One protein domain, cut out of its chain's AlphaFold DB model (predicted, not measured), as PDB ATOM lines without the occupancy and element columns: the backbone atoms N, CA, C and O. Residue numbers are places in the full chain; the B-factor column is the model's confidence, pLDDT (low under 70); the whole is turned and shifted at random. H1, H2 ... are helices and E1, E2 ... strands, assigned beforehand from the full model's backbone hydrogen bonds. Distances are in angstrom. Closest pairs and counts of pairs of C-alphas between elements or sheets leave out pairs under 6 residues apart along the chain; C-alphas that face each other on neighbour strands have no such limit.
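This is residues 772 to 990 of the 990 residues of an uncharacterized protein of Candidatus Peregrinibacteria bacterium CG11_big_fil_rev_8_21_14_0_20_46_8 (UniProt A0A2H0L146). The chain is wound in stacked turns, a solenoid whose two main walls, the sheet E2 E5 E8 E10 E12 E13 and the smaller sheet E1 E3 E6 E9 E11, stand face to face, while E4 and E7 with residues 891 to 893 of E10 make a third side. H1 runs across the face of the larger sheet turned away from the smaller one, H3 is on that same face, and H2 stands beside E11. The printed part has 219 residues with five named helices and thirteen named strands, in the order H1, E1 to E12, H2, E13, H3, H4, H5; the sheets are parallel. The class is mixed, helices and strands, with under half of the residues in named elements. The whole is compact, with a radius of gyration of the C-alphas of 17.0 A and spans of 49 by 43 by 37 A.

H1, residues 772 to 786, begins at C-alpha 772 (45.906, 29.950, -8.410) and is 20.6 A long. Then come E1 797 to 799, E2 820 to 824, E3 828 to 830, E4 834 to 836, E5 840 to 846 (19.9 A), E6 850 to 852, E7 856 to 858, E8 873 to 879 (20.0 A), E9 883 to 885, E10 891 to 899 (21.7 A), E11 921 to 923 and E12 931 to 939 (16.2 A). H2 942 to 945, E13 961 to 964, H3 968 to 971, H4 977 to 980 and H5 983 to 989 follow, with C-alpha 989 at (50.685, 44.052, -7.920).

The larger sheet, twisted, runs E2 E5 E8 E10 E12 E13; N 843 and O 875 of E5 and E8 are 2.8 A apart, within hydrogen-bond range, as are N 896 and O 936 of E10 and E12. E10 bends by 80 degrees at residue 894, E12 by 106 degrees at 934. With the sheet E1 E3 E6 E9 E11, where N 852 and O 884 of E6 and E9 are 2.8 A apart, it forms a sandwich, two sheets face to face, their best planes 19 degrees apart. In E4 and E7, N 836 and O 857 are 2.9 A apart; C-alphas 856 and 892, the closest of E7 and E10, are 4.8 A apart. H1 is on the larger sheet at a height of 9.6 A, making two layers, helix on sheet, and only just over E5 and E8, 3 C-alphas each. H3 is on the same face, 7.5 A high. H4 only grazes this sheet and touches H1, C-alphas 778 and 980 being closest at 5.2 A. H5 is close to H1 but not clearly touching, C-alphas 774 and 985 being closest at 7.9 A. H2 stands at the smaller sheet's level; C-alphas 922 and 944, the closest of E11 and H2, are 4.4 A apart. E12, H2 and E13 form a strand-helix-strand unit, parallel neighbours joined through a helix, with a right-handed crossover. In H1 and H5 every O i to N i+4 pair is within range; H2, H3 and H4 are too short for one.

The C-alphas farthest apart, of Thr 866 and Thr 907, are 53.5 A apart. The printed part has no cut and ends at the chain's last residue, 990. The links E1 to E2, E7 to E8, E10 to E11 and H2 to E13 are long. Mean pLDDT of the printed part is 81.8; residues 803 to 817, 903 to 916 and 982 to 990 are under 70.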
ATOM      1  N   PRO A 772      47.019  30.846  -8.717       72.06
ATOM      2  CA  PRO A 772      45.906  29.950  -8.410       72.06
ATOM      3  C   PRO A 772      45.072  30.394  -7.202       72.06
ATOM      4  O   PRO A 772      43.855  30.236  -7.253       72.06
ATOM      5  N   ASN A 773      45.702  30.961  -6.170       72.56
ATOM      6  CA  ASN A 773      45.041  31.380  -4.932       72.56
ATOM      7  C   ASN A 773      44.291  32.697  -5.138       72.56
ATOM      8  O   ASN A 773      43.096  32.744  -4.877       72.56
ATOM      9  N   VAL A 774      44.917  33.683  -5.796       70.25
ATOM     10  CA  VAL A 774      44.225  34.911  -6.234       70.25
ATOM     11  C   VAL A 774      42.986  34.570  -7.067       70.25
ATOM     12  O   VAL A 774      41.904  35.094  -6.825       70.25
ATOM     13  N   ARG A 775      43.093  33.637  -8.023       73.00
ATOM     14  CA  ARG A 775      41.929  33.190  -8.806       73.00
ATOM     15  C   ARG A 775      40.875  32.480  -7.956       73.00
ATOM     16  O   ARG A 775      39.688  32.660  -8.226       73.00
ATOM     17  N   ALA A 776      41.278  31.648  -6.996       75.25
ATOM     18  CA  ALA A 776      40.353  30.946  -6.110       75.25
ATOM     19  C   ALA A 776      39.568  31.940  -5.241       75.25
ATOM     20  O   ALA A 776      38.341  31.861  -5.214       75.25
ATOM     21  N   ASP A 777      40.248  32.930  -4.661       78.75
ATOM     22  CA  ASP A 777      39.641  33.991  -3.852       78.75
ATOM     23  C   ASP A 777      38.679  34.844  -4.679       78.75
ATOM     24  O   ASP A 777      37.532  35.058  -4.284       78.75
ATOM     25  N   ILE A 778      39.099  35.256  -5.882       76.31
ATOM     26  CA  ILE A 778      38.235  35.974  -6.828       76.31
ATOM     27  C   ILE A 778      36.993  35.134  -7.153       76.31
ATOM     28  O   ILE A 778      35.871  35.641  -7.135       76.31
ATOM     29  N   THR A 779      37.164  33.837  -7.417       76.94
ATOM     30  CA  THR A 779      36.052  32.930  -7.741       76.94
ATOM     31  C   THR A 779      35.092  32.777  -6.561       76.94
ATOM     32  O   THR A 779      33.869  32.834  -6.743       76.94
ATOM     33  N   GLU A 780      35.612  32.611  -5.345       81.62
ATOM     34  CA  GLU A 780      34.804  32.486  -4.132       81.62
ATOM     35  C   GLU A 780      34.030  33.778  -3.849       81.62
ATOM     36  O   GLU A 780      32.818  33.743  -3.599       81.62
ATOM     37  N   ASN A 781      34.697  34.926  -3.958       81.38
ATOM     38  CA  ASN A 781      34.080  36.226  -3.747       81.38
ATOM     39  C   ASN A 781      33.000  36.509  -4.791       81.38
ATOM     40  O   ASN A 781      31.886  36.888  -4.424       81.38
ATOM     41  N   ILE A 782      33.252  36.225  -6.072       78.19
ATOM     42  CA  ILE A 782      32.214  36.366  -7.096       78.19
ATOM     43  C   ILE A 782      31.041  35.425  -6.816       78.19
ATOM     44  O   ILE A 782      29.882  35.837  -6.918       78.19
ATOM     45  N   THR A 783      31.291  34.182  -6.403       79.56
ATOM     46  CA  THR A 783      30.218  33.247  -6.019       79.56
ATOM     47  C   THR A 783      29.380  33.820  -4.869       79.56
ATOM     48  O   THR A 783      28.147  33.783  -4.903       79.56
ATOM     49  N   ARG A 784      30.031  34.435  -3.877       81.12
ATOM     50  CA  ARG A 784      29.387  35.070  -2.718       81.12
ATOM     51  C   ARG A 784      28.508  36.261  -3.103       81.12
ATOM     52  O   ARG A 784      27.418  36.401  -2.546       81.12
ATOM     53  N   ILE A 785      28.955  37.068  -4.063       77.25
ATOM     54  CA  ILE A 785      28.224  38.220  -4.614       77.25
ATOM     55  C   ILE A 785      27.035  37.781  -5.451       77.25
ATOM     56  O   ILE A 785      25.949  38.359  -5.398       77.25
ATOM     57  N   THR A 786      27.253  36.763  -6.274       74.81
ATOM     58  CA  THR A 786      26.322  36.398  -7.336       74.81
ATOM     59  C   THR A 786      25.215  35.464  -6.870       74.81
ATOM     60  O   THR A 786      24.181  35.407  -7.534       74.81
ATOM     61  N   ARG A 787      25.373  34.780  -5.724       77.38
ATOM     62  CA  ARG A 787      24.403  33.789  -5.212       77.38
ATOM     63  C   ARG A 787      22.977  34.314  -5.018       77.38
ATOM     64  O   ARG A 787      22.047  33.519  -5.015       77.38
ATOM     65  N   PHE A 788      22.795  35.624  -4.849       73.31
ATOM     66  CA  PHE A 788      21.474  36.246  -4.670       73.31
ATOM     67  C   PHE A 788      21.029  37.111  -5.856       73.31
ATOM     68  O   PHE A 788      20.007  37.781  -5.764       73.31
ATOM     69  N   ASN A 789      21.775  37.096  -6.965       72.19
ATOM     70  CA  ASN A 789      21.611  38.043  -8.070       72.19
ATOM     71  C   ASN A 789      21.292  37.373  -9.418       72.19
ATOM     72  O   ASN A 789      21.556  37.965 -10.458       72.19
ATOM     73  N   GLU A 790      20.716  36.163  -9.444       70.38
ATOM     74  CA  GLU A 790      20.289  35.468 -10.680       70.38
ATOM     75  C   GLU A 790      19.060  36.133 -11.337       70.38
ATOM     76  O   GLU A 790      17.957  35.589 -11.370       70.38
ATOM     77  N   ASN A 791      19.236  37.349 -11.849       71.94
ATOM     78  CA  ASN A 791      18.148  38.240 -12.256       71.94
ATOM     79  C   ASN A 791      18.015  38.440 -13.779       71.94
ATOM     80  O   ASN A 791      16.959  38.895 -14.227       71.94
ATOM     81  N   LEU A 792      19.014  38.070 -14.598       70.62
ATOM     82  CA  LEU A 792      18.929  38.180 -16.070       70.62
ATOM     83  C   LEU A 792      18.466  36.882 -16.771       70.62
ATOM     84  O   LEU A 792      18.055  36.918 -17.941       70.62
ATOM     85  N   GLY A 793      18.455  35.754 -16.051       73.50
ATOM     86  CA  GLY A 793      18.092  34.425 -16.561       73.50
ATOM     87  C   GLY A 793      19.223  33.727 -17.334       73.50
ATOM     88  O   GLY A 793      20.383  34.118 -17.231       73.50
ATOM     89  N   THR A 794      18.871  32.689 -18.105       77.19
ATOM     90  CA  THR A 794      19.811  31.807 -18.839       77.19
ATOM     91  C   THR A 794      19.748  31.928 -20.366       77.19
ATOM     92  O   THR A 794      20.391  31.173 -21.085       77.19
ATOM     93  N   ALA A 795      18.938  32.843 -20.901       79.81
ATOM     94  CA  ALA A 795      18.845  33.070 -22.343       79.81
ATOM     95  C   ALA A 795      19.795  34.195 -22.767       79.81
ATOM     96  O   ALA A 795      19.872  35.204 -22.070       79.81
ATOM     97  N   ALA A 796      20.450  34.059 -23.927       78.12
ATOM     98  CA  ALA A 796      21.278  35.116 -24.513       78.12
ATOM     99  C   ALA A 796      20.512  36.444 -24.584       78.12
ATOM    100  O   ALA A 796      19.345  36.486 -24.993       78.12
ATOM    101  N   ARG A 797      21.162  37.540 -24.179       81.62
ATOM    102  CA  ARG A 797      20.533  38.865 -24.098       81.62
ATOM    103  C   ARG A 797      21.279  39.872 -24.954       81.62
ATOM    104  O   ARG A 797      22.502  39.945 -24.943       81.62
ATOM    105  N   THR A 798      20.517  40.705 -25.654       81.38
ATOM    106  CA  THR A 798      21.027  41.942 -26.249       81.38
ATOM    107  C   THR A 798      20.552  43.110 -25.398       81.38
ATOM    108  O   THR A 798      19.345  43.300 -25.246       81.38
ATOM    109  N   ILE A 799      21.482  43.889 -24.849       75.75
ATOM    110  CA  ILE A 799      21.169  45.143 -24.165       75.75
ATOM    111  C   ILE A 799      21.176  46.268 -25.198       75.75
ATOM    112  O   ILE A 799      22.180  46.529 -25.859       75.75
ATOM    113  N   THR A 800      20.042  46.957 -25.297       75.06
ATOM    114  CA  THR A 800      19.880  48.200 -26.065       75.06
ATOM    115  C   THR A 800      19.844  49.443 -25.169       75.06
ATOM    116  O   THR A 800      19.878  50.559 -25.680       75.06
ATOM    117  N   ASN A 801      19.796  49.275 -23.837       71.81
ATOM    118  CA  ASN A 801      19.859  50.356 -22.848       71.81
ATOM    119  C   ASN A 801      20.429  49.860 -21.493       71.81
ATOM    120  O   ASN A 801      19.811  49.018 -20.847       71.81
ATOM    121  N   LEU A 802      21.574  50.391 -21.031       74.00
ATOM    122  CA  LEU A 802      22.179  50.065 -19.715       74.00
ATOM    123  C   LEU A 802      21.512  50.802 -18.533       74.00
ATOM    124  O   LEU A 802      21.794  50.527 -17.365       74.00
ATOM    125  N   ASN A 803      20.632  51.767 -18.805       68.75
ATOM    126  CA  ASN A 803      19.995  52.606 -17.783       68.75
ATOM    127  C   ASN A 803      18.632  52.094 -17.347       68.75
ATOM    128  O   ASN A 803      18.194  52.382 -16.240       68.75
ATOM    129  N   THR A 804      17.976  51.312 -18.196       66.44
ATOM    130  CA  THR A 804      16.681  50.702 -17.899       66.44
ATOM    131  C   THR A 804      16.733  49.229 -18.269       66.44
ATOM    132  O   THR A 804      16.201  48.843 -19.306       66.44
ATOM    133  N   PRO A 805      17.342  48.375 -17.421       55.16
ATOM    134  CA  PRO A 805      17.261  46.936 -17.629       55.16
ATOM    135  C   PRO A 805      15.788  46.526 -17.805       55.16
ATOM    136  O   PRO A 805      15.440  45.872 -18.774       55.16
ATOM    137  N   GLY A 806      14.876  47.060 -16.986       51.12
ATOM    138  CA  GLY A 806      13.487  46.606 -16.845       51.12
ATOM    139  C   GLY A 806      12.552  46.548 -18.069       51.12
ATOM    140  O   GLY A 806      11.458  46.018 -17.910       51.12
ATOM    141  N   THR A 807      12.904  47.022 -19.270       51.22
ATOM    142  CA  THR A 807      11.990  46.923 -20.436       51.22
ATOM    143  C   THR A 807      12.118  45.623 -21.238       51.22
ATOM    144  O   THR A 807      11.215  45.307 -22.011       51.22
ATOM    145  N   VAL A 808      13.177  44.826 -21.040       50.66
ATOM    146  CA  VAL A 808      13.413  43.587 -21.812       50.66
ATOM    147  C   VAL A 808      13.179  42.339 -20.956       50.66
ATOM    148  O   VAL A 808      14.087  41.553 -20.722       50.66
ATOM    149  N   GLY A 809      11.954  42.148 -20.456       52.31
ATOM    150  CA  GLY A 809      11.526  40.876 -19.849       52.31
ATOM    151  C   GLY A 809      12.397  40.366 -18.690       52.31
ATOM    152  O   GLY A 809      12.483  39.153 -18.483       52.31
ATOM    153  N   PHE A 810      13.065  41.264 -17.964       57.56
ATOM    154  CA  PHE A 810      13.677  40.928 -16.684       57.56
ATOM    155  C   PHE A 810      12.554  40.635 -15.713       57.56
ATOM    156  O   PHE A 810      11.564  41.367 -15.676       57.56
ATOM    157  N   ASN A 811      12.683  39.542 -14.968       51.75
ATOM    158  CA  ASN A 811      11.707  39.197 -13.954       51.75
ATOM    159  C   ASN A 811      11.655  40.395 -12.999       51.75
ATOM    160  O   ASN A 811      12.638  40.676 -12.321       51.75
ATOM    161  N   THR A 812      10.558  41.155 -13.011       48.75
ATOM    162  CA  THR A 812      10.408  42.457 -12.336       48.75
ATOM    163  C   THR A 812      10.386  42.336 -10.815       48.75
ATOM    164  O   THR A 812       9.908  43.236 -10.129       48.75
ATOM    165  N   SER A 813      10.870  41.215 -10.276       52.66
ATOM    166  CA  SER A 813      11.235  41.139  -8.879       52.66
ATOM    167  C   SER A 813      12.251  42.259  -8.665       52.66
ATOM    168  O   SER A 813      13.289  42.245  -9.333       52.66
ATOM    169  N   PRO A 814      11.927  43.284  -7.854       52.88
ATOM    170  CA  PRO A 814      12.818  44.411  -7.631       52.88
ATOM    171  C   PRO A 814      14.157  43.812  -7.246       52.88
ATOM    172  O   PRO A 814      14.193  43.019  -6.318       52.88
ATOM    173  N   ASN A 815      15.203  44.084  -8.021       55.62
ATOM    174  CA  ASN A 815      16.559  43.666  -7.706       55.62
ATOM    175  C   ASN A 815      17.006  44.541  -6.524       55.62
ATOM    176  O   ASN A 815      17.459  45.661  -6.767       55.62
ATOM    177  N   PRO A 816      16.774  44.146  -5.255       51.28
ATOM    178  CA  PRO A 816      16.779  45.087  -4.139       51.28
ATOM    179  C   PRO A 816      18.198  45.342  -3.627       51.28
ATOM    180  O   PRO A 816      18.417  46.261  -2.845       51.28
ATOM    181  N   ASN A 817      19.165  44.541  -4.070       57.28
ATOM    182  CA  ASN A 817      20.464  44.441  -3.440       57.28
ATOM    183  C   ASN A 817      21.544  44.824  -4.458       57.28
ATOM    184  O   ASN A 817      22.160  43.978  -5.100       57.28
ATOM    185  N   PHE A 818      21.787  46.135  -4.534       70.81
ATOM    186  CA  PHE A 818      23.063  46.728  -4.955       70.81
ATOM    187  C   PHE A 818      23.353  46.862  -6.457       70.81
ATOM    188  O   PHE A 818      24.516  46.896  -6.797       70.81
ATOM    189  N   GLU A 819      22.381  46.978  -7.369       86.38
ATOM    190  CA  GLU A 819      22.667  47.266  -8.803       86.38
ATOM    191  C   GLU A 819      23.609  46.244  -9.502       86.38
ATOM    192  O   GLU A 819      24.311  46.570 -10.466       86.38
ATOM    193  N   ILE A 820      23.597  44.985  -9.040       87.88
ATOM    194  CA  ILE A 820      24.348  43.862  -9.624       87.88
ATOM    195  C   ILE A 820      23.416  43.004 -10.486       87.88
ATOM    196  O   ILE A 820      22.319  42.628 -10.068       87.88
ATOM    197  N   TYR A 821      23.856  42.664 -11.693       87.25
ATOM    198  CA  TYR A 821      23.079  41.961 -12.709       87.25
ATOM    199  C   TYR A 821      23.826  40.718 -13.189       87.25
ATOM    200  O   TYR A 821      24.937  40.848 -13.690       87.25
ATOM    201  N   LYS A 822      23.238  39.521 -13.078       88.31
ATOM    202  CA  LYS A 822      23.893  38.261 -13.471       88.31
ATOM    203  C   LYS A 822      23.161  37.540 -14.598       88.31
ATOM    204  O   LYS A 822      21.964  37.271 -14.484       88.31
ATOM    205  N   ILE A 823      23.909  37.149 -15.628       88.56
ATOM    206  CA  ILE A 823      23.506  36.205 -16.678       88.56
ATOM    207  C   ILE A 823      24.386  34.952 -16.596       88.56
ATOM    208  O   ILE A 823      25.593  35.060 -16.377       88.56
ATOM    209  N   LYS A 824      23.785  33.767 -16.739       89.12
ATOM    210  CA  LYS A 824      24.486  32.478 -16.649       89.12
ATOM    211  C   LYS A 824      24.243  31.636 -17.901       89.12
ATOM    212  O   LYS A 824      23.118  31.601 -18.391       89.12
ATOM    213  N   ASP A 825      25.284  30.961 -18.382       88.50
ATOM    214  CA  ASP A 825      25.275  30.048 -19.534       88.50
ATOM    215  C   ASP A 825      24.763  30.712 -20.830       88.50
ATOM    216  O   ASP A 825      24.165  30.070 -21.696       88.50
ATOM    217  N   ALA A 826      24.973  32.026 -20.953       90.06
ATOM    218  CA  ALA A 826      24.459  32.833 -22.048       90.06
ATOM    219  C   ALA A 826      25.297  34.089 -22.309       90.06
ATOM    220  O   ALA A 826      25.800  34.729 -21.387       90.06
ATOM    221  N   ASP A 827      25.388  34.461 -23.586       92.75
ATOM    222  CA  ASP A 827      26.131  35.639 -24.028       92.75
ATOM    223  C   ASP A 827      25.359  36.939 -23.734       92.75
ATOM    224  O   ASP A 827      24.128  37.013 -23.866       92.75
ATOM    225  N   LEU A 828      26.110  37.993 -23.411       93.38
ATOM    226  CA  LEU A 828      25.615  39.360 -23.288       93.38
ATOM    227  C   LEU A 828      26.104  40.192 -24.471       93.38
ATOM    228  O   LEU A 828      27.301  40.377 -24.640       93.38
ATOM    229  N   THR A 829      25.196  40.737 -25.279       94.31
ATOM    230  CA  THR A 829      25.551  41.559 -26.448       94.31
ATOM    231  C   THR A 829      25.180  43.030 -26.253       94.31
ATOM    232  O   THR A 829      24.046  43.346 -25.896       94.31
ATOM    233  N   ILE A 830      26.112  43.934 -26.550       93.31
ATOM    234  CA  ILE A 830      25.975  45.397 -26.541       93.31
ATOM    235  C   ILE A 830      26.025  45.870 -28.000       93.31
ATOM    236  O   ILE A 830      27.086  45.850 -28.615       93.31
ATOM    237  N   ASN A 831      24.882  46.272 -28.569       90.06
ATOM    238  CA  ASN A 831      24.739  46.569 -30.011       90.06
ATOM    239  C   ASN A 831      24.510  48.045 -30.354       90.06
ATOM    240  O   ASN A 831      24.353  48.387 -31.525       90.06
ATOM    241  N   THR A 832      24.422  48.914 -29.356       85.81
ATOM    242  CA  THR A 832      24.136  50.337 -29.551       85.81
ATOM    243  C   THR A 832      25.114  51.171 -28.743       85.81
ATOM    244  O   THR A 832      25.673  50.683 -27.765       85.81
ATOM    245  N   ASN A 833      25.323  52.434 -29.123       80.75
ATOM    246  CA  ASN A 833      26.030  53.372 -28.252       80.75
ATOM    247  C   ASN A 833      25.184  53.581 -26.993       80.75
ATOM    248  O   ASN A 833      24.037  54.024 -27.083       80.75
ATOM    249  N   LEU A 834      25.739  53.231 -25.838       74.56
ATOM    250  CA  LEU A 834      25.028  53.259 -24.564       74.56
ATOM    251  C   LEU A 834      25.639  54.347 -23.686       74.56
ATOM    252  O   LEU A 834      26.668  54.080 -23.066       74.56
ATOM    253  N   PRO A 835      25.048  55.557 -23.623       81.69
ATOM    254  CA  PRO A 835      25.417  56.507 -22.588       81.69
ATOM    255  C   PRO A 835      24.973  55.924 -21.248       81.69
ATOM    256  O   PRO A 835      23.789  55.655 -21.048       81.69
ATOM    257  N   ILE A 836      25.905  55.685 -20.338       85.06
ATOM    258  CA  ILE A 836      25.586  55.232 -18.983       85.06
ATOM    259  C   ILE A 836      25.199  56.469 -18.170       85.06
ATOM    260  O   ILE A 836      26.040  57.324 -17.886       85.06
ATOM    261  N   THR A 837      23.915  56.575 -17.830       81.38
ATOM    262  CA  THR A 837      23.341  57.704 -17.093       81.38
ATOM    263  C   THR A 837      23.238  57.343 -15.616       81.38
ATOM    264  O   THR A 837      22.337  56.597 -15.232       81.38
ATOM    265  N   GLY A 838      24.155  57.889 -14.819       83.12
ATOM    266  CA  GLY A 838      24.216  57.807 -13.358       83.12
ATOM    267  C   GLY A 838      24.211  56.412 -12.714       83.12
ATOM    268  O   GLY A 838      23.822  55.407 -13.312       83.12
ATOM    269  N   GLY A 839      24.633  56.364 -11.450       89.81
ATOM    270  CA  GLY A 839      24.663  55.124 -10.669       89.81
ATOM    271  C   GLY A 839      25.866  54.231 -10.971       89.81
ATOM    272  O   GLY A 839      26.569  54.420 -11.964       89.81
ATOM    273  N   ALA A 840      26.080  53.249 -10.102       91.81
ATOM    274  CA  ALA A 840      27.187  52.309 -10.181       91.81
ATOM    275  C   ALA A 840      26.631  50.912 -10.441       91.81
ATOM    276  O   ALA A 840      25.948  50.355  -9.593       91.81
ATOM    277  N   LYS A 841      26.919  50.326 -11.604       91.88
ATOM    278  CA  LYS A 841      26.300  49.055 -12.024       91.88
ATOM    279  C   LYS A 841      27.342  47.988 -12.298       91.88
ATOM    280  O   LYS A 841      28.363  48.269 -12.917       91.88
ATOM    281  N   THR A 842      27.029  46.747 -11.951       92.94
ATOM    282  CA  THR A 842      27.900  45.604 -12.257       92.94
ATOM    283  C   THR A 842      27.133  44.536 -13.015       92.94
ATOM    284  O   THR A 842      26.078  44.091 -12.573       92.94
ATOM    285  N   TYR A 843      27.675  44.099 -14.147       92.81
ATOM    286  CA  TYR A 843      27.165  42.989 -14.944       92.81
ATOM    287  C   TYR A 843      28.109  41.799 -14.814       92.81
ATOM    288  O   TYR A 843      29.285  41.905 -15.145       92.81
ATOM    289  N   VAL A 844      27.590  40.660 -14.369       92.50
ATOM    290  CA  VAL A 844      28.318  39.397 -14.264       92.50
ATOM    291  C   VAL A 844      27.804  38.430 -15.326       92.50
ATOM    292  O   VAL A 844      26.617  38.108 -15.357       92.50
ATOM    293  N   ILE A 845      28.697  37.979 -16.201       93.38
ATOM    294  CA  ILE A 845      28.434  37.045 -17.292       93.38
ATOM    295  C   ILE A 845      29.171  35.746 -16.962       93.38
ATOM    296  O   ILE A 845      30.391  35.681 -17.072       93.38
ATOM    297  N   GLU A 846      28.451  34.716 -16.527       90.88
ATOM    298  CA  GLU A 846      29.025  33.417 -16.159       90.88
ATOM    299  C   GLU A 846      28.799  32.396 -17.283       90.88
ATOM    300  O   GLU A 846      27.672  32.220 -17.739       90.88
ATOM    301  N   ASN A 847      29.862  31.718 -17.727       90.31
ATOM    302  CA  ASN A 847      29.860  30.730 -18.816       90.31
ATOM    303  C   ASN A 847      29.298  31.262 -20.153       90.31
ATOM    304  O   ASN A 847      28.760  30.503 -20.962       90.31
ATOM    305  N   GLY A 848      29.421  32.566 -20.394       92.44
ATOM    306  CA  GLY A 848      28.992  33.240 -21.618       92.44
ATOM    307  C   GLY A 848      29.982  34.326 -22.023       92.44
ATOM    308  O   GLY A 848      30.805  34.759 -21.222       92.44
ATOM    309  N   ASP A 849      29.925  34.762 -23.275       95.50
ATOM    310  CA  ASP A 849      30.777  35.830 -23.790       95.50
ATOM    311  C   ASP A 849      30.089  37.205 -23.642       95.50
ATOM    312  O   ASP A 849      28.885  37.348 -23.871       95.50
ATOM    313  N   LEU A 850      30.859  38.244 -23.316       96.75
ATOM    314  CA  LEU A 850      30.448  39.637 -23.498       96.75
ATOM    315  C   LEU A 850      30.814  40.072 -24.919       96.75
ATOM    316  O   LEU A 850      31.986  40.083 -25.279       96.75
ATOM    317  N   ILE A 851      29.835  40.458 -25.729       97.12
ATOM    318  CA  ILE A 851      30.011  40.873 -27.123       97.12
ATOM    319  C   ILE A 851      29.733  42.372 -27.235       97.12
ATOM    320  O   ILE A 851      28.591  42.810 -27.124       97.12
ATOM    321  N   ILE A 852      30.773  43.165 -27.477       97.25
ATOM    322  CA  ILE A 852      30.714  44.623 -27.568       97.25
ATOM    323  C   ILE A 852      30.797  45.047 -29.035       97.25
ATOM    324  O   ILE A 852      31.877  45.124 -29.618       97.25
ATOM    325  N   ASN A 853      29.642  45.345 -29.626       97.06
ATOM    326  CA  ASN A 853      29.488  45.807 -31.005       97.06
ATOM    327  C   ASN A 853      29.253  47.322 -31.098       97.06
ATOM    328  O   ASN A 853      28.738  47.795 -32.102       97.06
ATOM    329  N   SER A 854      29.519  48.096 -30.046       96.12
ATOM    330  CA  SER A 854      29.360  49.556 -30.039       96.12
ATOM    331  C   SER A 854      30.176  50.188 -28.917       96.12
ATOM    332  O   SER A 854      30.550  49.505 -27.966       96.12
ATOM    333  N   ASN A 855      30.444  51.491 -29.024       96.25
ATOM    334  CA  ASN A 855      31.162  52.216 -27.980       96.25
ATOM    335  C   ASN A 855      30.333  52.258 -26.689       96.25
ATOM    336  O   ASN A 855      29.118  52.486 -26.718       96.25
ATOM    337  N   ILE A 856      31.012  52.094 -25.558       95.38
ATOM    338  CA  ILE A 856      30.427  52.255 -24.226       95.38
ATOM    339  C   ILE A 856      30.974  53.565 -23.687       95.38
ATOM    340  O   ILE A 856      32.184  53.697 -23.551       95.38
ATOM    341  N   LYS A 857      30.100  54.534 -23.413       95.19
ATOM    342  CA  LYS A 857      30.509  55.857 -22.935       95.19
ATOM    343  C   LYS A 857      29.715  56.223 -21.699       95.19
ATOM    344  O   LYS A 857      28.525  55.923 -21.604       95.19
ATOM    345  N   TYR A 858      30.348  56.914 -20.768       92.25
ATOM    346  CA  TYR A 858      29.590  57.591 -19.725       92.25
ATOM    347  C   TYR A 858      28.853  58.789 -20.320       92.25
ATOM    348  O   TYR A 858      29.327  59.400 -21.282       92.25
ATOM    349  N   ASP A 859      27.685  59.116 -19.771       87.19
ATOM    350  CA  ASP A 859      27.014  60.347 -20.169       87.19
ATOM    351  C   ASP A 859      27.914  61.558 -19.860       87.19
ATOM    352  O   ASP A 859      28.543  61.649 -18.805       87.19
ATOM    353  N   THR A 860      27.988  62.478 -20.818       84.94
ATOM    354  CA  THR A 860      28.746  63.732 -20.714       84.94
ATOM    355  C   THR A 860      28.003  64.801 -19.915       84.94
ATOM    356  O   THR A 860      28.573  65.855 -19.627       84.94
ATOM    357  N   THR A 861      26.738  64.560 -19.551       85.56
ATOM    358  CA  THR A 861      26.002  65.457 -18.658       85.56
ATOM    359  C   THR A 861      26.763  65.634 -17.343       85.56
ATOM    360  O   THR A 861      27.122  64.629 -16.721       85.56
ATOM    361  N   PRO A 862      26.983  66.878 -16.878       82.44
ATOM    362  CA  PRO A 862      27.606  67.127 -15.587       82.44
ATOM    363  C   PRO A 862      26.861  66.377 -14.479       82.44
ATOM    364  O   PRO A 862      25.663  66.575 -14.282       82.44
ATOM    365  N   PHE A 863      27.562  65.502 -13.765       82.50
ATOM    366  CA  PHE A 863      27.005  64.799 -12.616       82.50
ATOM    367  C   PHE A 863      27.087  65.678 -11.367       82.50
ATOM    368  O   PHE A 863      27.981  66.514 -11.212       82.50
ATOM    369  N   ASN A 864      26.133  65.495 -10.458       81.50
ATOM    370  CA  ASN A 864      26.085  66.276  -9.237       81.50
ATOM    371  C   ASN A 864      27.077  65.712  -8.207       81.50
ATOM    372  O   ASN A 864      26.813  64.680  -7.594       81.50
ATOM    373  N   LEU A 865      28.183  66.423  -7.969       85.06
ATOM    374  CA  LEU A 865      29.183  66.058  -6.956       85.06
ATOM    375  C   LEU A 865      28.617  65.998  -5.526       85.06
ATOM    376  O   LEU A 865      29.206  65.340  -4.673       85.06
ATOM    377  N   THR A 866      27.464  66.622  -5.245       89.50
ATOM    378  CA  THR A 866      26.798  66.480  -3.937       89.50
ATOM    379  C   THR A 866      26.126  65.118  -3.764       89.50
ATOM    380  O   THR A 866      25.735  64.771  -2.653       89.50
ATOM    381  N   ASN A 867      25.960  64.348  -4.842       90.25
ATOM    382  CA  ASN A 867      25.449  62.986  -4.811       90.25
ATOM    383  C   ASN A 867      26.425  62.054  -5.534       90.25
ATOM    384  O   ASN A 867      26.242  61.720  -6.705       90.25
ATOM    385  N   ILE A 868      27.441  61.602  -4.805       88.56
ATOM    386  CA  ILE A 868      28.475  60.689  -5.304       88.56
ATOM    387  C   ILE A 868      27.869  59.415  -5.921       88.56
ATOM    388  O   ILE A 868      28.348  58.950  -6.949       88.56
ATOM    389  N   LYS A 869      26.743  58.912  -5.390       88.88
ATOM    390  CA  LYS A 869      26.037  57.740  -5.944       88.88
ATOM    391  C   LYS A 869      25.454  57.977  -7.339       88.88
ATOM    392  O   LYS A 869      25.093  57.027  -8.017       88.88
ATOM    393  N   SER A 870      25.320  59.234  -7.765       90.06
ATOM    394  CA  SER A 870      24.867  59.582  -9.116       90.06
ATOM    395  C   SER A 870      25.993  59.591 -10.147       90.06
ATOM    396  O   SER A 870      25.700  59.696 -11.335       90.06
ATOM    397  N   ILE A 871      27.256  59.472  -9.728       91.44
ATOM    398  CA  ILE A 871      28.392  59.398 -10.650       91.44
ATOM    399  C   ILE A 871      28.285  58.081 -11.419       91.44
ATOM    400  O   ILE A 871      28.199  57.031 -10.786       91.44
ATOM    401  N   PRO A 872      28.255  58.105 -12.760       93.19
ATOM    402  CA  PRO A 872      28.135  56.880 -13.524       93.19
ATOM    403  C   PRO A 872      29.418  56.053 -13.403       93.19
ATOM    404  O   PRO A 872      30.515  56.559 -13.647       93.19
ATOM    405  N   SER A 873      29.269  54.779 -13.062       93.56
ATOM    406  CA  SER A 873      30.333  53.782 -13.137       93.56
ATOM    407  C   SER A 873      29.757  52.433 -13.556       93.56
ATOM    408  O   SER A 873      28.612  52.093 -13.242       93.56
ATOM    409  N   ILE A 874      30.525  51.663 -14.325       94.94
ATOM    410  CA  ILE A 874      30.096  50.334 -14.756       94.94
ATOM    411  C   ILE A 874      31.229  49.324 -14.649       94.94
ATOM    412  O   ILE A 874      32.378  49.639 -14.953       94.94
ATOM    413  N   ALA A 875      30.892  48.099 -14.260       95.44
ATOM    414  CA  ALA A 875      31.767  46.944 -14.359       95.44
ATOM    415  C   ALA A 875      31.104  45.823 -15.166       95.44
ATOM    416  O   ALA A 875      29.912  45.549 -15.020       95.44
ATOM    417  N   PHE A 876      31.903  45.147 -15.983       96.25
ATOM    418  CA  PHE A 876      31.566  43.903 -16.653       96.25
ATOM    419  C   PHE A 876      32.548  42.824 -16.207       96.25
ATOM    420  O   PHE A 876      33.751  42.946 -16.431       96.25
ATOM    421  N   ILE A 877      32.033  41.766 -15.590       94.56
ATOM    422  CA  ILE A 877      32.807  40.640 -15.073       94.56
ATOM    423  C   ILE A 877      32.389  39.396 -15.845       94.56
ATOM    424  O   ILE A 877      31.274  38.907 -15.691       94.56
ATOM    425  N   VAL A 878      33.278  38.889 -16.689       94.19
ATOM    426  CA  VAL A 878      33.067  37.703 -17.515       94.19
ATOM    427  C   VAL A 878      33.839  36.534 -16.917       94.19
ATOM    428  O   VAL A 878      35.062  36.571 -16.840       94.19
ATOM    429  N   ILE A 879      33.129  35.488 -16.507       91.44
ATOM    430  CA  ILE A 879      33.678  34.278 -15.889       91.44
ATOM    431  C   ILE A 879      33.494  33.121 -16.861       91.44
ATOM    432  O   ILE A 879      32.380  32.866 -17.312       91.44
ATOM    433  N   ASN A 880      34.570  32.400 -17.169       90.38
ATOM    434  CA  ASN A 880      34.576  31.265 -18.102       90.38
ATOM    435  C   ASN A 880      34.050  31.612 -19.505       90.38
ATOM    436  O   ASN A 880      33.567  30.749 -20.239       90.38
ATOM    437  N   GLY A 881      34.188  32.879 -19.893       93.19
ATOM    438  CA  GLY A 881      33.911  33.386 -21.229       93.19
ATOM    439  C   GLY A 881      34.913  34.461 -21.631       93.19
ATOM    440  O   GLY A 881      35.928  34.658 -20.962       93.19
ATOM    441  N   ASN A 882      34.640  35.141 -22.740       95.69
ATOM    442  CA  ASN A 882      35.508  36.178 -23.293       95.69
ATOM    443  C   ASN A 882      34.805  37.519 -23.426       95.69
ATOM    444  O   ASN A 882      33.592  37.584 -23.622       95.69
ATOM    445  N   ILE A 883      35.602  38.582 -23.442       97.81
ATOM    446  CA  ILE A 883      35.167  39.901 -23.891       97.81
ATOM    447  C   ILE A 883      35.546  40.034 -25.368       97.81
ATOM    448  O   ILE A 883      36.721  40.033 -25.727       97.81
ATOM    449  N   LYS A 884      34.549  40.127 -26.243       97.69
ATOM    450  CA  LYS A 884      34.699  40.242 -27.695       97.69
ATOM    451  C   LYS A 884      34.410  41.671 -28.132       97.69
ATOM    452  O   LYS A 884      33.281  42.128 -28.001       97.69
ATOM    453  N   VAL A 885      35.399  42.364 -28.682       97.94
ATOM    454  CA  VAL A 885      35.295  43.776 -29.077       97.94
ATOM    455  C   VAL A 885      35.243  43.897 -30.599       97.94
ATOM    456  O   VAL A 885      36.139  43.420 -31.297       97.94
ATOM    457  N   ALA A 886      34.208  44.540 -31.137       98.06
ATOM    458  CA  ALA A 886      34.072  44.715 -32.578       98.06
ATOM    459  C   ALA A 886      35.098  45.705 -33.166       98.06
ATOM    460  O   ALA A 886      35.565  46.604 -32.463       98.06
ATOM    461  N   PRO A 887      35.434  45.593 -34.468       97.50
ATOM    462  CA  PRO A 887      36.516  46.375 -35.070       97.50
ATOM    463  C   PRO A 887      36.293  47.889 -35.039       97.50
ATOM    464  O   PRO A 887      37.244  48.657 -34.943       97.50
ATOM    465  N   HIS A 888      35.034  48.318 -35.117       97.19
ATOM    466  CA  HIS A 888      34.637  49.726 -35.164       97.19
ATOM    467  C   HIS A 888      34.440  50.351 -33.772       97.19
ATOM    468  O   HIS A 888      34.047  51.511 -33.669       97.19
ATOM    469  N   VAL A 889      34.660  49.584 -32.697       97.69
ATOM    470  CA  VAL A 889      34.644  50.113 -31.332       97.69
ATOM    471  C   VAL A 889      35.949  50.865 -31.099       97.69
ATOM    472  O   VAL A 889      37.036  50.294 -31.212       97.69
ATOM    473  N   THR A 890      35.842  52.140 -30.769       97.31
ATOM    474  CA  THR A 890      36.969  53.043 -30.525       97.31
ATOM    475  C   THR A 890      37.079  53.465 -29.067       97.31
ATOM    476  O   THR A 890      38.121  53.975 -28.679       97.31
ATOM    477  N   GLU A 891      36.022  53.292 -28.269       96.88
ATOM    478  CA  GLU A 891      35.947  53.821 -26.906       96.88
ATOM    479  C   GLU A 891      35.142  52.901 -25.980       96.88
ATOM    480  O   GLU A 891      34.020  52.503 -26.317       96.88
ATOM    481  N   LEU A 892      35.721  52.570 -24.824       97.12
ATOM    482  CA  LEU A 892      35.128  51.731 -23.788       97.12
ATOM    483  C   LEU A 892      35.298  52.366 -22.408       97.12
ATOM    484  O   LEU A 892      36.398  52.425 -21.873       97.12
ATOM    485  N   ASN A 893      34.192  52.759 -21.799       95.88
ATOM    486  CA  ASN A 893      34.182  53.315 -20.458       95.88
ATOM    487  C   ASN A 893      33.684  52.264 -19.463       95.88
ATOM    488  O   ASN A 893      32.591  51.720 -19.645       95.88
ATOM    489  N   GLY A 894      34.470  51.979 -18.424       95.44
ATOM    490  CA  GLY A 894      34.123  50.984 -17.409       95.44
ATOM    491  C   GLY A 894      35.266  50.078 -16.973       95.44
ATOM    492  O   GLY A 894      36.402  50.182 -17.426       95.44
ATOM    493  N   ILE A 895      34.931  49.165 -16.069       95.31
ATOM    494  CA  ILE A 895      35.808  48.093 -15.613       95.31
ATOM    495  C   ILE A 895      35.484  46.826 -16.407       95.31
ATOM    496  O   ILE A 895      34.329  46.405 -16.462       95.31
ATOM    497  N   PHE A 896      36.491  46.205 -17.012       96.25
ATOM    498  CA  PHE A 896      36.353  45.025 -17.861       96.25
ATOM    499  C   PHE A 896      37.214  43.892 -17.307       96.25
ATOM    500  O   PHE A 896      38.437  43.916 -17.416       96.25
ATOM    501  N   VAL A 897      36.567  42.895 -16.712       94.38
ATOM    502  CA  VAL A 897      37.216  41.748 -16.075       94.38
ATOM    503  C   VAL A 897      36.872  40.488 -16.865       94.38
ATOM    504  O   VAL A 897      35.698  40.170 -17.028       94.38
ATOM    505  N   ALA A 898      37.877  39.764 -17.351       93.88
ATOM    506  CA  ALA A 898      37.732  38.465 -18.003       93.88
ATOM    507  C   ALA A 898      38.534  37.409 -17.229       93.88
ATOM    508  O   ALA A 898      39.748  37.526 -17.076       93.88
ATOM    509  N   LEU A 899      37.850  36.375 -16.739       89.62
ATOM    510  CA  LEU A 899      38.401  35.348 -15.855       89.62
ATOM    511  C   LEU A 899      38.187  33.956 -16.441       89.62
ATOM    512  O   LEU A 899      37.080  33.609 -16.853       89.62
ATOM    513  N   ASP A 900      39.233  33.135 -16.410       88.12
ATOM    514  CA  ASP A 900      39.141  31.690 -16.621       88.12
ATOM    515  C   ASP A 900      39.312  30.975 -15.273       88.12
ATOM    516  O   ASP A 900      40.422  30.883 -14.732       88.12
ATOM    517  N   THR A 901      38.202  30.504 -14.698       82.31
ATOM    518  CA  THR A 901      38.201  29.784 -13.415       82.31
ATOM    519  C   THR A 901      38.378  28.283 -13.613       82.31
ATOM    520  O   THR A 901      38.584  27.551 -12.642       82.31
ATOM    521  N   VAL A 902      38.326  27.792 -14.855       76.06
ATOM    522  CA  VAL A 902      38.539  26.379 -15.158       76.06
ATOM    523  C   VAL A 902      40.037  26.137 -15.281       76.06
ATOM    524  O   VAL A 902      40.656  26.379 -16.315       76.06
ATOM    525  N   GLN A 903      40.650  25.630 -14.209       61.94
ATOM    526  CA  GLN A 903      42.056  25.233 -14.249       61.94
ATOM    527  C   GLN A 903      42.313  24.242 -15.395       61.94
ATOM    528  O   GLN A 903      41.790  23.122 -15.424       61.94
ATOM    529  N   THR A 904      43.189  24.635 -16.321       56.88
ATOM    530  CA  THR A 904      43.786  23.746 -17.317       56.88
ATOM    531  C   THR A 904      44.556  22.635 -16.596       56.88
ATOM    532  O   THR A 904      45.681  22.851 -16.156       56.88
ATOM    533  N   GLY A 905      43.943  21.460 -16.435       53.78
ATOM    534  CA  GLY A 905      44.569  20.302 -15.779       53.78
ATOM    535  C   GLY A 905      43.626  19.451 -14.926       53.78
ATOM    536  O   GLY A 905      43.934  18.287 -14.676       53.78
ATOM    537  N   VAL A 906      42.457  19.969 -14.533       49.50
ATOM    538  CA  VAL A 906      41.459  19.178 -13.796       49.50
ATOM    539  C   VAL A 906      40.639  18.347 -14.788       49.50
ATOM    540  O   VAL A 906      39.911  18.865 -15.631       49.50
ATOM    541  N   THR A 907      40.788  17.025 -14.720       45.75
ATOM    542  CA  THR A 907      40.215  16.047 -15.664       45.75
ATOM    543  C   THR A 907      38.708  15.821 -15.524       45.75
ATOM    544  O   THR A 907      38.117  15.148 -16.368       45.75
ATOM    545  N   LYS A 908      38.043  16.405 -14.520       43.38
ATOM    546  CA  LYS A 908      36.576  16.387 -14.409       43.38
ATOM    547  C   LYS A 908      35.990  17.635 -15.064       43.38
ATOM    548  O   LYS A 908      35.694  18.623 -14.405       43.38
ATOM    549  N   ARG A 909      35.878  17.573 -16.393       42.94
ATOM    550  CA  ARG A 909      35.228  18.599 -17.213       42.94
ATOM    551  C   ARG A 909      33.721  18.564 -17.005       42.94
ATOM    552  O   ARG A 909      33.084  17.578 -17.369       42.94
ATOM    553  N   ASP A 910      33.160  19.679 -16.559       51.66
ATOM    554  CA  ASP A 910      31.834  20.060 -17.029       51.66
ATOM    555  C   ASP A 910      31.934  20.268 -18.545       51.66
ATOM    556  O   ASP A 910      32.735  21.072 -19.028       51.66
ATOM    557  N   ALA A 911      31.181  19.486 -19.318       54.44
ATOM    558  CA  ALA A 911      31.254  19.461 -20.782       54.44
ATOM    559  C   ALA A 911      30.821  20.784 -21.454       54.44
ATOM    560  O   ALA A 911      30.898  20.908 -22.675       54.44
ATOM    561  N   THR A 912      30.364  21.760 -20.670       55.53
ATOM    562  CA  THR A 912      29.842  23.059 -21.105       55.53
ATOM    563  C   THR A 912      30.861  24.197 -21.035       55.53
ATOM    564  O   THR A 912      30.708  25.175 -21.766       55.53
ATOM    565  N   ALA A 913      31.931  24.089 -20.239       56.00
ATOM    566  CA  ALA A 913      32.962  25.124 -20.207       56.00
ATOM    567  C   ALA A 913      33.833  25.059 -21.476       56.00
ATOM    568  O   ALA A 913      34.395  24.007 -21.803       56.00
ATOM    569  N   LYS A 914      33.979  26.186 -22.191       58.62
ATOM    570  CA  LYS A 914      34.868  26.335 -23.363       58.62
ATOM    571  C   LYS A 914      36.340  26.234 -22.926       58.62
ATOM    572  O   LYS A 914      37.042  27.235 -22.805       58.62
ATOM    573  N   ALA A 915      36.804  25.017 -22.650       54.09
ATOM    574  CA  ALA A 915      38.113  24.747 -22.065       54.09
ATOM    575  C   ALA A 915      39.261  25.429 -22.842       54.09
ATOM    576  O   ALA A 915      39.426  25.202 -24.044       54.09
ATOM    577  N   GLY A 916      40.063  26.244 -22.144       62.81
ATOM    578  CA  GLY A 916      41.274  26.895 -22.669       62.81
ATOM    579  C   GLY A 916      41.040  28.090 -23.602       62.81
ATOM    580  O   GLY A 916      41.990  28.609 -24.202       62.81
ATOM    581  N   GLN A 917      39.789  28.529 -23.762       76.19
ATOM    582  CA  GLN A 917      39.439  29.668 -24.609       76.19
ATOM    583  C   GLN A 917      38.817  30.841 -23.856       76.19
ATOM    584  O   GLN A 917      38.547  31.827 -24.526       76.19
ATOM    585  N   ALA A 918      38.596  30.755 -22.544       86.69
ATOM    586  CA  ALA A 918      38.016  31.821 -21.727       86.69
ATOM    587  C   ALA A 918      39.078  32.790 -21.168       86.69
ATOM    588  O   ALA A 918      40.276  32.579 -21.360       86.69
ATOM    589  N   GLY A 919      38.629  33.850 -20.488       89.75
ATOM    590  CA  GLY A 919      39.486  34.825 -19.804       89.75
ATOM    591  C   GLY A 919      40.163  35.840 -20.729       89.75
ATOM    592  O   GLY A 919      41.032  36.589 -20.289       89.75
ATOM    593  N   LYS A 920      39.785  35.877 -22.013       94.00
ATOM    594  CA  LYS A 920      40.456  36.697 -23.027       94.00
ATOM    595  C   LYS A 920      39.630  37.909 -23.413       94.00
ATOM    596  O   LYS A 920      38.403  37.845 -23.527       94.00
ATOM    597  N   ILE A 921      40.337  38.988 -23.718       95.69
ATOM    598  CA  ILE A 921      39.798  40.141 -24.430       95.69
ATOM    599  C   ILE A 921      40.267  40.022 -25.879       95.69
ATOM    600  O   ILE A 921      41.462  40.082 -26.167       95.69
ATOM    601  N   ILE A 922      39.328  39.792 -26.793       96.12
ATOM    602  CA  ILE A 922      39.606  39.474 -28.196       96.12
ATOM    603  C   ILE A 922      38.898  40.460 -29.119       96.12
ATOM    604  O   ILE A 922      37.769  40.870 -28.849       96.12
ATOM    605  N   GLY A 923      39.519  40.824 -30.238       96.38
ATOM    606  CA  GLY A 923      38.801  41.537 -31.290       96.38
ATOM    607  C   GLY A 923      38.076  40.561 -32.209       96.38
ATOM    608  O   GLY A 923      38.548  39.449 -32.446       96.38
ATOM    609  N   THR A 924      36.914  40.951 -32.728       96.69
ATOM    610  CA  THR A 924      36.135  40.092 -33.641       96.69
ATOM    611  C   THR A 924      36.498  40.273 -35.118       96.69
ATOM    612  O   THR A 924      35.973  39.555 -35.966       96.69
ATOM    613  N   GLY A 925      37.410  41.195 -35.438       96.06
ATOM    614  CA  GLY A 925      37.933  41.414 -36.787       96.06
ATOM    615  C   GLY A 925      38.990  42.519 -36.840       96.06
ATOM    616  O   GLY A 925      39.192  43.236 -35.861       96.06
ATOM    617  N   GLU A 926      39.650  42.657 -37.991       94.00
ATOM    618  CA  GLU A 926      40.719  43.642 -38.200       94.00
ATOM    619  C   GLU A 926      40.227  45.086 -38.041       94.00
ATOM    620  O   GLU A 926      39.246  45.493 -38.665       94.00
ATOM    621  N   SER A 927      40.956  45.877 -37.259       94.06
ATOM    622  CA  SER A 927      40.731  47.302 -37.056       94.06
ATOM    623  C   SER A 927      42.037  48.076 -37.153       94.06
ATOM    624  O   SER A 927      43.033  47.756 -36.505       94.06
ATOM    625  N   ASN A 928      42.007  49.156 -37.924       90.56
ATOM    626  CA  ASN A 928      43.050  50.174 -37.962       90.56
ATOM    627  C   ASN A 928      42.699  51.385 -37.081       90.56
ATOM    628  O   ASN A 928      43.268  52.455 -37.274       90.56
ATOM    629  N   GLN A 929      41.756  51.242 -36.144       94.69
ATOM    630  CA  GLN A 929      41.347  52.298 -35.222       94.69
ATOM    631  C   GLN A 929      41.886  52.044 -33.811       94.69
ATOM    632  O   GLN A 929      41.933  50.905 -33.331       94.69
ATOM    633  N   GLN A 930      42.259  53.131 -33.133       95.25
ATOM    634  CA  GLN A 930      42.617  53.122 -31.718       95.25
ATOM    635  C   GLN A 930      41.474  52.554 -30.871       95.25
ATOM    636  O   GLN A 930      40.311  52.883 -31.105       95.25
ATOM    637  N   LEU A 931      41.811  51.739 -29.870       97.19
ATOM    638  CA  LEU A 931      40.910  51.458 -28.754       97.19
ATOM    639  C   LEU A 931      41.288  52.345 -27.573       97.19
ATOM    640  O   LEU A 931      42.381  52.208 -27.035       97.19
ATOM    641  N   TYR A 932      40.407  53.251 -27.181       96.75
ATOM    642  CA  TYR A 932      40.552  54.050 -25.970       96.75
ATOM    643  C   TYR A 932      39.674  53.462 -24.865       96.75
ATOM    644  O   TYR A 932      38.522  53.117 -25.117       96.75
ATOM    645  N   ILE A 933      40.215  53.303 -23.664       95.81
ATOM    646  CA  ILE A 933      39.518  52.682 -22.541       95.81
ATOM    647  C   ILE A 933      39.645  53.603 -21.334       95.81
ATOM    648  O   ILE A 933      40.746  53.793 -20.825       95.81
ATOM    649  N   GLU A 934      38.527  54.174 -20.888       94.62
ATOM    650  CA  GLU A 934      38.444  54.932 -19.634       94.62
ATOM    651  C   GLU A 934      37.969  54.001 -18.518       94.62
ATOM    652  O   GLU A 934      36.768  53.765 -18.346       94.62
ATOM    653  N   GLY A 935      38.910  53.449 -17.761       93.88
ATOM    654  CA  GLY A 935      38.618  52.571 -16.639       93.88
ATOM    655  C   GLY A 935      39.723  51.558 -16.384       93.88
ATOM    656  O   GLY A 935      40.898  51.910 -16.401       93.88
ATOM    657  N   LEU A 936      39.334  50.313 -16.105       91.69
ATOM    658  CA  LEU A 936      40.252  49.255 -15.675       91.69
ATOM    659  C   LEU A 936      40.049  47.988 -16.498       91.69
ATOM    660  O   LEU A 936      38.915  47.605 -16.789       91.69
ATOM    661  N   ILE A 937      41.144  47.306 -16.829       93.00
ATOM    662  CA  ILE A 937      41.113  45.977 -17.446       93.00
ATOM    663  C   ILE A 937      41.786  44.938 -16.558       93.00
ATOM    664  O   ILE A 937      42.907  45.135 -16.094       93.00
ATOM    665  N   TYR A 938      41.129  43.787 -16.425       90.88
ATOM    666  CA  TYR A 938      41.692  42.567 -15.862       90.88
ATOM    667  C   TYR A 938      41.479  41.401 -16.836       90.88
ATOM    668  O   TYR A 938      40.344  41.124 -17.226       90.88
ATOM    669  N   GLY A 939      42.546  40.689 -17.206       90.25
ATOM    670  CA  GLY A 939      42.467  39.468 -18.021       90.25
ATOM    671  C   GLY A 939      43.569  39.352 -19.076       90.25
ATOM    672  O   GLY A 939      44.548  40.105 -19.073       90.25
ATOM    673  N   ASP A 940      43.423  38.393 -19.992       90.75
ATOM    674  CA  ASP A 940      44.345  38.209 -21.117       90.75
ATOM    675  C   ASP A 940      43.972  39.125 -22.292       90.75
ATOM    676  O   ASP A 940      43.136  38.784 -23.135       90.75
ATOM    677  N   ILE A 941      44.598  40.304 -22.348       92.62
ATOM    678  CA  ILE A 941      44.387  41.286 -23.421       92.62
ATOM    679  C   ILE A 941      45.225  41.006 -24.676       92.62
ATOM    680  O   ILE A 941      44.948  41.582 -25.722       92.62
ATOM    681  N   GLU A 942      46.235  40.128 -24.620       90.94
ATOM    682  CA  GLU A 942      47.137  39.883 -25.757       90.94
ATOM    683  C   GLU A 942      46.397  39.628 -27.091       90.94
ATOM    684  O   GLU A 942      46.766  40.245 -28.095       90.94
ATOM    685  N   PRO A 943      45.336  38.796 -27.153       92.94
ATOM    686  CA  PRO A 943      44.702  38.458 -28.425       92.94
ATOM    687  C   PRO A 943      44.046  39.640 -29.150       92.94
ATOM    688  O   PRO A 943      43.837  39.571 -30.361       92.94
ATOM    689  N   ILE A 944      43.702  40.739 -28.470       93.75
ATOM    690  CA  ILE A 944      43.126  41.897 -29.166       93.75
ATOM    691  C   ILE A 944      44.163  42.584 -30.076       93.75
ATOM    692  O   ILE A 944      43.789  43.124 -31.121       93.75
ATOM    693  N   PHE A 945      45.462  42.484 -29.763       92.00
ATOM    694  CA  PHE A 945      46.549  42.983 -30.617       92.00
ATOM    695  C   PHE A 945      46.671  42.207 -31.933       92.00
ATOM    696  O   PHE A 945      47.150  42.756 -32.924       92.00
ATOM    697  N   ASP A 946      46.159  40.974 -31.998       90.25
ATOM    698  CA  ASP A 946      46.080  40.227 -33.258       90.25
ATOM    699  C   ASP A 946      45.037  40.792 -34.212       90.25
ATOM    700  O   ASP A 946      44.987  40.374 -35.358       90.25
ATOM    701  N   THR A 947      44.187  41.710 -33.771       92.50
ATOM    702  CA  THR A 947      43.105  42.266 -34.594       92.50
ATOM    703  C   THR A 947      43.161  43.782 -34.692       92.50
ATOM    704  O   THR A 947      42.464  44.362 -35.516       92.50
ATOM    705  N   ARG A 948      44.002  44.445 -33.892       92.12
ATOM    706  CA  ARG A 948      44.182  45.896 -33.931       92.12
ATOM    707  C   ARG A 948      45.573  46.254 -34.423       92.12
ATOM    708  O   ARG A 948      46.570  45.925 -33.792       92.12
ATOM    709  N   SER A 949      45.624  46.973 -35.540       88.75
ATOM    710  CA  SER A 949      46.864  47.404 -36.189       88.75
ATOM    711  C   SER A 949      47.106  48.910 -36.101       88.75
ATOM    712  O   SER A 949      48.024  49.404 -36.750       88.75
ATOM    713  N   PHE A 950      46.269  49.661 -35.375       89.88
ATOM    714  CA  PHE A 950      46.486  51.095 -35.174       89.88
ATOM    715  C   PHE A 950      47.791  51.328 -34.414       89.88
ATOM    716  O   PHE A 950      48.062  50.635 -33.434       89.88
ATOM    717  N   ILE A 951      48.585  52.311 -34.833       86.69
ATOM    718  CA  ILE A 951      49.858  52.642 -34.192       86.69
ATOM    719  C   ILE A 951      49.855  54.136 -33.882       86.69
ATOM    720  O   ILE A 951      49.969  54.970 -34.774       86.69
ATOM    721  N   GLY A 952      49.679  54.470 -32.604       84.00
ATOM    722  CA  GLY A 952      49.617  55.854 -32.145       84.00
ATOM    723  C   GLY A 952      50.991  56.477 -31.890       84.00
ATOM    724  O   GLY A 952      52.013  55.801 -31.799       84.00
ATOM    725  N   ASN A 953      51.010  57.794 -31.718       80.44
ATOM    726  CA  ASN A 953      52.148  58.520 -31.170       80.44
ATOM    727  C   ASN A 953      52.030  58.601 -29.638       80.44
ATOM    728  O   ASN A 953      51.218  59.373 -29.113       80.44
ATOM    729  N   ALA A 954      52.887  57.864 -28.931       81.06
ATOM    730  CA  ALA A 954      52.905  57.836 -27.470       81.06
ATOM    731  C   ALA A 954      53.102  59.226 -26.835       81.06
ATOM    732  O   ALA A 954      52.469  59.532 -25.828       81.06
ATOM    733  N   ARG A 955      53.874  60.130 -27.471       78.19
ATOM    734  CA  ARG A 955      54.070  61.521 -26.992       78.19
ATOM    735  C   ARG A 955      52.785  62.348 -27.011       78.19
ATOM    736  O   ARG A 955      52.724  63.394 -26.380       78.19
ATOM    737  N   ARG A 956      51.782  61.910 -27.772       81.88
ATOM    738  CA  ARG A 956      50.460  62.544 -27.868       81.88
ATOM    739  C   ARG A 956      49.389  61.781 -27.088       81.88
ATOM    740  O   ARG A 956      48.211  62.041 -27.295       81.88
ATOM    741  N   GLY A 957      49.780  60.820 -26.248       84.38
ATOM    742  CA  GLY A 957      48.832  60.008 -25.491       84.38
ATOM    743  C   GLY A 957      48.031  59.033 -26.358       84.38
ATOM    744  O   GLY A 957      46.910  58.683 -26.005       84.38
ATOM    745  N   THR A 958      48.577  58.616 -27.504       89.06
ATOM    746  CA  THR A 958      47.913  57.682 -28.428       89.06
ATOM    747  C   THR A 958      48.727  56.397 -28.570       89.06
ATOM    748  O   THR A 958      49.955  56.443 -28.607       89.06
ATOM    749  N   GLY A 959      48.047  55.258 -28.673       89.94
ATOM    750  CA  GLY A 959      48.622  53.917 -28.836       89.94
ATOM    751  C   GLY A 959      47.612  52.982 -29.497       89.94
ATOM    752  O   GLY A 959      46.500  53.419 -29.785       89.94
ATOM    753  N   THR A 960      47.969  51.722 -29.766       92.44
ATOM    754  CA  THR A 960      47.017  50.742 -30.342       92.44
ATOM    755  C   THR A 960      45.808  50.579 -29.436       92.44
ATOM    756  O   THR A 960      44.656  50.639 -29.877       92.44
ATOM    757  N   ILE A 961      46.109  50.414 -28.154       94.25
ATOM    758  CA  ILE A 961      45.161  50.423 -27.057       94.25
ATOM    759  C   ILE A 961      45.692  51.440 -26.066       94.25
ATOM    760  O   ILE A 961      46.872  51.409 -25.713       94.25
ATOM    761  N   VAL A 962      44.828  52.346 -25.642       93.50
ATOM    762  CA  VAL A 962      45.122  53.286 -24.571       93.50
ATOM    763  C   VAL A 962      44.160  52.998 -23.445       93.50
ATOM    764  O   VAL A 962      42.955  52.961 -23.676       93.50
ATOM    765  N   ILE A 963      44.698  52.787 -22.253       92.94
ATOM    766  CA  ILE A 963      43.918  52.575 -21.040       92.94
ATOM    767  C   ILE A 963      44.264  53.716 -20.096       92.94
ATOM    768  O   ILE A 963      45.437  53.975 -19.835       92.94
ATOM    769  N   ASN A 964      43.242  54.432 -19.659       92.38
ATOM    770  CA  ASN A 964      43.345  55.560 -18.755       92.38
ATOM    771  C   ASN A 964      42.447  55.286 -17.553       92.38
ATOM    772  O   ASN A 964      41.248  55.052 -17.735       92.38
ATOM    773  N   TYR A 965      43.005  55.324 -16.346       89.25
ATOM    774  CA  TYR A 965      42.212  55.149 -15.140       89.25
ATOM    775  C   TYR A 965      41.159  56.240 -15.020       89.25
ATOM    776  O   TYR A 965      41.451  57.437 -14.951       89.25
ATOM    777  N   ASP A 966      39.907  55.824 -14.909       88.94
ATOM    778  CA  ASP A 966      38.822  56.754 -14.684       88.94
ATOM    779  C   ASP A 966      38.654  57.049 -13.190       88.94
ATOM    780  O   ASP A 966      38.201  56.205 -12.415       88.94
ATOM    781  N   GLY A 967      38.953  58.285 -12.781       85.56
ATOM    782  CA  GLY A 967      38.801  58.733 -11.394       85.56
ATOM    783  C   GLY A 967      37.381  58.576 -10.829       85.56
ATOM    784  O   GLY A 967      37.222  58.487  -9.611       85.56
ATOM    785  N   ARG A 968      36.344  58.476 -11.676       88.06
ATOM    786  CA  ARG A 968      34.965  58.170 -11.245       88.06
ATOM    787  C   ARG A 968      34.864  56.835 -10.507       88.06
ATOM    788  O   ARG A 968      34.028  56.717  -9.611       88.06
ATOM    789  N   LEU A 969      35.731  55.872 -10.829       85.94
ATOM    790  CA  LEU A 969      35.762  54.554 -10.194       85.94
ATOM    791  C   LEU A 969      36.148  54.622  -8.710       85.94
ATOM    792  O   LEU A 969      35.681  53.792  -7.937       85.94
ATOM    793  N   PHE A 970      36.915  55.635  -8.285       85.62
ATOM    794  CA  PHE A 970      37.208  55.859  -6.864       85.62
ATOM    795  C   PHE A 970      36.026  56.456  -6.105       85.62
ATOM    796  O   PHE A 970      35.823  56.156  -4.931       85.62
ATOM    797  N   TYR A 971      35.266  57.337  -6.755       88.25
ATOM    798  CA  TYR A 971      34.173  58.037  -6.092       88.25
ATOM    799  C   TYR A 971      32.939  57.150  -5.951       88.25
ATOM    800  O   TYR A 971      32.302  57.160  -4.902       88.25
ATOM    801  N   ASN A 972      32.601  56.373  -6.978       91.81
ATOM    802  CA  ASN A 972      31.434  55.500  -6.960       91.81
ATOM    803  C   ASN A 972      31.802  54.134  -7.558       91.81
ATOM    804  O   ASN A 972      31.436  53.869  -8.702       91.81
ATOM    805  N   PRO A 973      32.577  53.288  -6.855       91.94
ATOM    806  CA  PRO A 973      33.015  52.005  -7.397       91.94
ATOM    807  C   PRO A 973      31.811  51.123  -7.759       91.94
ATOM    808  O   PRO A 973      30.861  51.046  -6.973       91.94
ATOM    809  N   PRO A 974      31.823  50.445  -8.926       93.50
ATOM    810  CA  PRO A 974      30.794  49.476  -9.272       93.50
ATOM    811  C   PRO A 974      30.584  48.442  -8.153       93.50
ATOM    812  O   PRO A 974      31.550  47.880  -7.635       93.50
ATOM    813  N   PRO A 975      29.338  48.165  -7.754       91.19
ATOM    814  CA  PRO A 975      29.035  47.305  -6.619       91.19
ATOM    815  C   PRO A 975      29.583  45.891  -6.833       91.19
ATOM    816  O   PRO A 975      29.441  45.303  -7.906       91.19
ATOM    817  N   GLY A 976      30.226  45.338  -5.807       86.50
ATOM    818  CA  GLY A 976      30.879  44.030  -5.874       86.50
ATOM    819  C   GLY A 976      32.281  44.036  -6.492       86.50
ATOM    820  O   GLY A 976      32.958  43.013  -6.419       86.50
ATOM    821  N   ILE A 977      32.774  45.155  -7.048       87.00
ATOM    822  CA  ILE A 977      34.142  45.184  -7.589       87.00
ATOM    823  C   ILE A 977      35.204  45.034  -6.496       87.00
ATOM    824  O   ILE A 977      36.167  44.313  -6.700       87.00
ATOM    825  N   GLU A 978      34.983  45.619  -5.317       82.19
ATOM    826  CA  GLU A 978      35.863  45.516  -4.135       82.19
ATOM    827  C   GLU A 978      36.092  44.074  -3.660       82.19
ATOM    828  O   GLU A 978      37.067  43.767  -2.986       82.19
ATOM    829  N   GLN A 979      35.168  43.178  -3.995       79.69
ATOM    830  CA  GLN A 979      35.235  41.767  -3.639       79.69
ATOM    831  C   GLN A 979      35.919  40.961  -4.755       79.69
ATOM    832  O   GLN A 979      36.436  39.878  -4.510       79.69
ATOM    833  N   VAL A 980      35.940  41.484  -5.984       76.31
ATOM    834  CA  VAL A 980      36.618  40.877  -7.142       76.31
ATOM    835  C   VAL A 980      38.072  41.345  -7.233       76.31
ATOM    836  O   VAL A 980      38.919  40.596  -7.697       76.31
ATOM    837  N   LEU A 981      38.357  42.575  -6.813       73.81
ATOM    838  CA  LEU A 981      39.672  43.203  -6.823       73.81
ATOM    839  C   LEU A 981      39.915  43.772  -5.422       73.81
ATOM    840  O   LEU A 981      39.392  44.835  -5.085       73.81
ATOM    841  N   ASP A 982      40.669  43.054  -4.589       66.25
ATOM    842  CA  ASP A 982      41.070  43.579  -3.282       66.25
ATOM    843  C   ASP A 982      42.224  44.580  -3.470       66.25
ATOM    844  O   ASP A 982      43.202  44.307  -4.170       66.25
ATOM    845  N   LEU A 983      42.148  45.735  -2.806       49.88
ATOM    846  CA  LEU A 983      43.230  46.721  -2.724       49.88
ATOM    847  C   LEU A 983      44.556  46.107  -2.248       49.88
ATOM    848  O   LEU A 983      45.614  46.609  -2.623       49.88
ATOM    849  N   GLN A 984      44.539  45.033  -1.452       51.19
ATOM    850  CA  GLN A 984      45.763  44.300  -1.104       51.19
ATOM    851  C   GLN A 984      46.367  43.572  -2.312       51.19
ATOM    852  O   GLN A 984      47.587  43.580  -2.479       51.19
ATOM    853  N   GLN A 985      45.535  43.014  -3.194       50.28
ATOM    854  CA  GLN A 985      45.989  42.438  -4.462       50.28
ATOM    855  C   GLN A 985      46.527  43.537  -5.393       50.28
ATOM    856  O   GLN A 985      47.547  43.325  -6.047       50.28
ATOM    857  N   GLU A 986      45.929  44.737  -5.395       47.88
ATOM    858  CA  GLU A 986      46.483  45.903  -6.105       47.88
ATOM    859  C   GLU A 986      47.803  46.412  -5.499       47.88
ATOM    860  O   GLU A 986      48.695  46.822  -6.238       47.88
ATOM    861  N   GLN A 987      47.953  46.406  -4.170       41.16
ATOM    862  CA  GLN A 987      49.157  46.887  -3.474       41.16
ATOM    863  C   GLN A 987      50.363  45.967  -3.628       41.16
ATOM    864  O   GLN A 987      51.482  46.450  -3.511       41.16
ATOM    865  N   VAL A 988      50.143  44.674  -3.859       39.78
ATOM    866  CA  VAL A 988      51.213  43.715  -4.163       39.78
ATOM    867  C   VAL A 988      51.474  43.644  -5.667       39.78
ATOM    868  O   VAL A 988      52.597  43.377  -6.090       39.78
ATOM    869  N   ALA A 989      50.453  43.881  -6.495       34.38
ATOM    870  CA  ALA A 989      50.685  44.052  -7.920       34.38
ATOM    871  C   ALA A 989      51.658  45.222  -8.167       34.38
ATOM    872  O   ALA A 989      52.558  45.059  -8.989       34.38
ATOM    873  N   ARG A 990      51.496  46.349  -7.448       33.56
ATOM    874  CA  ARG A 990      52.440  47.489  -7.398       33.56
ATOM    875  C   ARG A 990      53.810  47.092  -6.857       33.56
ATOM    876  O   ARG A 990      54.796  47.634  -7.405       33.56
TER     877      ARG A 990